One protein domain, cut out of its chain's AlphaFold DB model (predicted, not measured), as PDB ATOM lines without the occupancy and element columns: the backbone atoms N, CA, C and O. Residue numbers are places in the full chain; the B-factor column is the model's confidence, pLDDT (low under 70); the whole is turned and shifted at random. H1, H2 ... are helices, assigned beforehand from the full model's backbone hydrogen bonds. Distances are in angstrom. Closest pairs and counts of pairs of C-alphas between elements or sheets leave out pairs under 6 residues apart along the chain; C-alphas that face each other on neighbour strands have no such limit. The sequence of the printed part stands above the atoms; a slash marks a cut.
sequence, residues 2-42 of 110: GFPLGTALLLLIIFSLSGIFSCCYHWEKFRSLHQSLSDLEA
ATOM      1  N   GLY A   2       6.979 -45.924  37.106       60.31
ATOM      2  CA  GLY A   2       6.523 -44.725  36.380       60.31
ATOM      3  C   GLY A   2       5.344 -44.130  37.140       60.31
ATOM      4  O   GLY A   2       4.200 -44.264  36.728       60.31
ATOM      5  N   PHE A   3       5.648 -43.680  38.352       58.84
ATOM      6  CA  PHE A   3       4.736 -43.354  39.445       58.84
ATOM      7  C   PHE A   3       4.069 -41.975  39.197       58.84
ATOM      8  O   PHE A   3       4.631 -41.192  38.426       58.84
ATOM      9  N   PRO A   4       2.942 -41.627  39.860       78.81
ATOM     10  CA  PRO A   4       2.243 -40.318  39.859       78.81
ATOM     11  C   PRO A   4       3.106 -39.045  39.974       78.81
ATOM     12  O   PRO A   4       2.604 -37.932  39.864       78.81
ATOM     13  N   LEU A   5       4.413 -39.188  40.173       81.44
ATOM     14  CA  LEU A   5       5.399 -38.122  40.110       81.44
ATOM     15  C   LEU A   5       5.426 -37.426  38.738       81.44
ATOM     16  O   LEU A   5       5.533 -36.205  38.675       81.44
ATOM     17  N   GLY A   6       5.280 -38.183  37.643       88.75
ATOM     18  CA  GLY A   6       5.258 -37.612  36.291       88.75
ATOM     19  C   GLY A   6       4.012 -36.764  36.031       88.75
ATOM     20  O   GLY A   6       4.106 -35.669  35.485       88.75
ATOM     21  N   THR A   7       2.845 -37.230  36.479       89.38
ATOM     22  CA  THR A   7       1.587 -36.484  36.351       89.38
ATOM     23  C   THR A   7       1.554 -35.273  37.277       89.38
ATOM     24  O   THR A   7       1.142 -34.204  36.837       89.38
ATOM     25  N   ALA A   8       2.052 -35.386  38.511       91.50
ATOM     26  CA  ALA A   8       2.205 -34.243  39.411       91.50
ATOM     27  C   ALA A   8       3.115 -33.161  38.805       91.50
ATOM     28  O   ALA A   8       2.765 -31.982  38.832       91.50
ATOM     29  N   LEU A   9       4.238 -33.559  38.195       91.75
ATOM     30  CA  LEU A   9       5.143 -32.628  37.519       91.75
ATOM     31  C   LEU A   9       4.476 -31.959  36.310       91.75
ATOM     32  O   LEU A   9       4.579 -30.746  36.152       91.75
ATOM     33  N   LEU A  10       3.746 -32.721  35.489       92.69
ATOM     34  CA  LEU A  10       2.994 -32.170  34.358       92.69
ATOM     35  C   LEU A  10       1.935 -31.160  34.817       92.69
ATOM     36  O   LEU A  10       1.839 -30.081  34.240       92.69
ATOM     37  N   LEU A  11       1.181 -31.472  35.872       93.06
ATOM     38  CA  LEU A  11       0.166 -30.569  36.423       93.06
ATOM     39  C   LEU A  11       0.786 -29.288  36.990       93.06
ATOM     40  O   LEU A  11       0.261 -28.205  36.739       93.06
ATOM     41  N   LEU A  12       1.920 -29.389  37.691       93.69
ATOM     42  CA  LEU A  12       2.662 -28.224  38.179       93.69
ATOM     43  C   LEU A  12       3.145 -27.336  37.029       93.69
ATOM     44  O   LEU A  12       2.971 -26.119  37.082       93.69
ATOM     45  N   ILE A  13       3.700 -27.930  35.969       95.31
ATOM     46  CA  ILE A  13       4.155 -27.183  34.791       95.31
ATOM     47  C   ILE A  13       2.971 -26.488  34.118       95.31
ATOM     48  O   ILE A  13       3.030 -25.284  33.895       95.31
ATOM     49  N   ILE A  14       1.870 -27.196  33.862       94.62
ATOM     50  CA  ILE A  14       0.684 -26.617  33.218       94.62
ATOM     51  C   ILE A  14       0.113 -25.474  34.064       94.62
ATOM     52  O   ILE A  14      -0.114 -24.389  33.538       94.62
ATOM     53  N   PHE A  15      -0.061 -25.679  35.371       94.31
ATOM     54  CA  PHE A  15      -0.600 -24.653  36.263       94.31
ATOM     55  C   PHE A  15       0.318 -23.432  36.355       94.31
ATOM     56  O   PHE A  15      -0.156 -22.299  36.269       94.31
ATOM     57  N   SER A  16       1.632 -23.651  36.474       92.62
ATOM     58  CA  SER A  16       2.611 -22.562  36.497       92.62
ATOM     59  C   SER A  16       2.596 -21.779  35.190       92.62
ATOM     60  O   SER A  16       2.507 -20.559  35.232       92.62
ATOM     61  N   LEU A  17       2.579 -22.447  34.035       91.12
ATOM     62  CA  LEU A  17       2.488 -21.785  32.742       91.12
ATOM     63  C   LEU A  17       1.171 -21.026  32.621       91.12
ATOM     64  O   LEU A  17       1.207 -19.856  32.285       91.12
ATOM     65  N   SER A  18       0.017 -21.606  32.951       87.56
ATOM     66  CA  SER A  18      -1.267 -20.894  32.888       87.56
ATOM     67  C   SER A  18      -1.327 -19.684  33.827       87.56
ATOM     68  O   SER A  18      -1.838 -18.634  33.434       87.56
ATOM     69  N   GLY A  19      -0.785 -19.798  35.042       88.12
ATOM     70  CA  GLY A  19      -0.716 -18.704  36.012       88.12
ATOM     71  C   GLY A  19       0.262 -17.611  35.588       88.12
ATOM     72  O   GLY A  19      -0.100 -16.435  35.569       88.12
ATOM     73  N   ILE A  20       1.470 -17.997  35.172       84.25
ATOM     74  CA  ILE A  20       2.498 -17.089  34.657       84.25
ATOM     75  C   ILE A  20       2.006 -16.437  33.372       84.25
ATOM     76  O   ILE A  20       2.076 -15.228  33.280       84.25
ATOM     77  N   PHE A  21       1.441 -17.167  32.412       83.38
ATOM     78  CA  PHE A  21       0.880 -16.591  31.189       83.38
ATOM     79  C   PHE A  21      -0.285 -15.655  31.487       83.38
ATOM     80  O   PHE A  21      -0.333 -14.590  30.892       83.38
ATOM     81  N   SER A  22      -1.181 -15.970  32.425       81.19
ATOM     82  CA  SER A  22      -2.253 -15.038  32.812       81.19
ATOM     83  C   SER A  22      -1.691 -13.769  33.463       81.19
ATOM     84  O   SER A  22      -2.119 -12.660  33.144       81.19
ATOM     85  N   CYS A  23      -0.678 -13.918  34.319       70.62
ATOM     86  CA  CYS A  23       0.039 -12.809  34.943       70.62
ATOM     87  C   CYS A  23       0.845 -11.981  33.924       70.62
ATOM     88  O   CYS A  23       0.853 -10.759  34.000       70.62
ATOM     89  N   CYS A  24       1.488 -12.637  32.957       71.19
ATOM     90  CA  CYS A  24       2.312 -12.063  31.894       71.19
ATOM     91  C   CYS A  24       1.475 -11.460  30.764       71.19
ATOM     92  O   CYS A  24       1.914 -10.543  30.087       71.19
ATOM     93  N   TYR A  25       0.265 -11.958  30.537       73.25
ATOM     94  CA  TYR A  25      -0.653 -11.409  29.546       73.25
ATOM     95  C   TYR A  25      -1.324 -10.146  30.084       73.25
ATOM     96  O   TYR A  25      -1.435  -9.139  29.393       73.25
ATOM     97  N   HIS A  26      -1.686 -10.162  31.366       72.44
ATOM     98  CA  HIS A  26      -2.172  -8.988  32.082       72.44
ATOM     99  C   HIS A  26      -1.021  -8.135  32.670       72.44
ATOM    100  O   HIS A  26      -1.247  -7.170  33.407       72.44
ATOM    101  N   TRP A  27       0.231  -8.460  32.327       63.53
ATOM    102  CA  TRP A  27       1.437  -7.758  32.774       63.53
ATOM    103  C   TRP A  27       1.481  -6.310  32.318       63.53
ATOM    104  O   TRP A  27       2.162  -5.525  32.952       63.53
ATOM    105  N   GLU A  28       0.722  -5.907  31.302       62.62
ATOM    106  CA  GLU A  28       0.502  -4.486  30.993       62.62
ATOM    107  C   GLU A  28       0.053  -3.703  32.247       62.62
ATOM    108  O   GLU A  28       0.569  -2.626  32.545       62.62
ATOM    109  N   LYS A  29      -0.830  -4.293  33.067       63.88
ATOM    110  CA  LYS A  29      -1.327  -3.689  34.314       63.88
ATOM    111  C   LYS A  29      -0.380  -3.916  35.497       63.88
ATOM    112  O   LYS A  29      -0.299  -3.071  36.384       63.88
ATOM    113  N   PHE A  30       0.378  -5.016  35.488       65.00
ATOM    114  CA  PHE A  30       1.444  -5.246  36.471       65.00
ATOM    115  C   PHE A  30       2.644  -4.321  36.237       65.00
ATOM    116  O   PHE A  30       3.260  -3.872  37.191       65.00
ATOM    117  N   ARG A  31       2.932  -3.957  34.986       67.44
ATOM    118  CA  ARG A  31       3.972  -3.009  34.589       67.44
ATOM    119  C   ARG A  31       3.663  -1.605  35.090       67.44
ATOM    120  O   ARG A  31       4.581  -0.965  35.578       67.44
ATOM    121  N   SER A  32       2.397  -1.179  35.086       62.62
ATOM    122  CA  SER A  32       1.977   0.071  35.740       62.62
ATOM    123  C   SER A  32       2.250   0.061  37.252       62.62
ATOM    124  O   SER A  32       2.817   1.015  37.781       62.62
ATOM    125  N   LEU A  33       1.925  -1.038  37.942       64.00
ATOM    126  CA  LEU A  33       2.224  -1.191  39.372       64.00
ATOM    127  C   LEU A  33       3.731  -1.285  39.639       64.00
ATOM    128  O   LEU A  33       4.221  -0.716  40.607       64.00
ATOM    129  N   HIS A  34       4.472  -1.958  38.762       69.62
ATOM    130  CA  HIS A  34       5.920  -2.079  38.850       69.62
ATOM    131  C   HIS A  34       6.613  -0.740  38.588       69.62
ATOM    132  O   HIS A  34       7.619  -0.463  39.219       69.62
ATOM    133  N   GLN A  35       6.074   0.116  37.717       63.72
ATOM    134  CA  GLN A  35       6.553   1.490  37.544       63.72
ATOM    135  C   GLN A  35       6.290   2.334  38.790       63.72
ATOM    136  O   GLN A  35       7.204   3.004  39.248       63.72
ATOM    137  N   SER A  36       5.110   2.218  39.407       60.75
ATOM    138  CA  SER A  36       4.834   2.873  40.694       60.75
ATOM    139  C   SER A  36       5.747   2.372  41.819       60.75
ATOM    140  O   SER A  36       6.123   3.154  42.687       60.75
ATOM    141  N   LEU A  37       6.089   1.080  41.823       63.53
ATOM    142  CA  LEU A  37       7.008   0.496  42.798       63.53
ATOM    143  C   LEU A  37       8.454   0.928  42.528       63.53
ATOM    144  O   LEU A  37       9.171   1.248  43.463       63.53
ATOM    145  N   SER A  38       8.866   0.987  41.260       60.31
ATOM    146  CA  SER A  38      10.187   1.459  40.841       60.31
ATOM    147  C   SER A  38      10.371   2.966  41.043       60.31
ATOM    148  O   SER A  38      11.479   3.370  41.366       60.31
ATOM    149  N   ASP A  39       9.322   3.787  40.938       58.94
ATOM    150  CA  ASP A  39       9.361   5.210  41.323       58.94
ATOM    151  C   ASP A  39       9.489   5.379  42.847       58.94
ATOM    152  O   ASP A  39      10.215   6.252  43.325       58.94
ATOM    153  N   LEU A  40       8.837   4.505  43.625       56.28
ATOM    154  CA  LEU A  40       8.952   4.481  45.087       56.28
ATOM    155  C   LEU A  40      10.325   3.958  45.548       56.28
ATOM    156  O   LEU A  40      10.887   4.458  46.521       56.28
ATOM    157  N   GLU A  41      10.896   2.999  44.816       49.59
ATOM    158  CA  GLU A  41      12.232   2.449  45.052       49.59
ATOM    159  C   GLU A  41      13.342   3.375  44.536       49.59
ATOM    160  O   GLU A  41      14.375   3.489  45.186       49.59
ATOM    161  N   ALA A  42      13.130   4.147  43.465       51.53
ATOM    162  CA  ALA A  42      14.047   5.207  43.030       51.53
ATOM    163  C   ALA A  42      14.117   6.374  44.036       51.53
ATOM    164  O   ALA A  42      15.137   7.059  44.115       51.53
TER     165      ALA A  42
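AT A GLANCE: This is residues 2 to 42 of the 110 residues of the protein "Hydroxyproline-rich glycoprotein family protein" of Trifolium medium (UniProt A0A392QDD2). From a short lead at residues 2 to 4, a long helix, H1, runs to a tight turn at His 26, where a shorter helix, H2, sets off at a corner: a wide, open L whose arms do not fold back on each other. The 41 printed residues hold two named helices, H1 then H2, and no named strand: all helix. The whole is extended, with a radius of gyration of the C-alphas of 16.1 A and spans of 51 by 19 by 6 A.

IN THESE COORDINATES: H1, residues 5 to 25, begins at C-alpha 5 (5.399, -38.122, 40.110) and is 29.4 A long. H2, residues 27 to 42, is 20.8 A long and ends at C-alpha 42 (14.047, 5.207, 43.030).

HOW THE PARTS SIT: H1 and H2 are close but not clearly touching; their closest C-alphas, those of Cys 23 and Phe 30, are 7.8 A apart. Their lines are about perpendicular, at 74 degrees. In H1 and H2 every O i to N i+4 pair is within hydrogen-bond range.

THE WHOLE: The C-alphas of Gly 2 and Ala 42, the two farthest apart, are 50.9 A apart. The printed part has no cut. Residues 2 to 3 and 27 to 42 have pLDDT under 70.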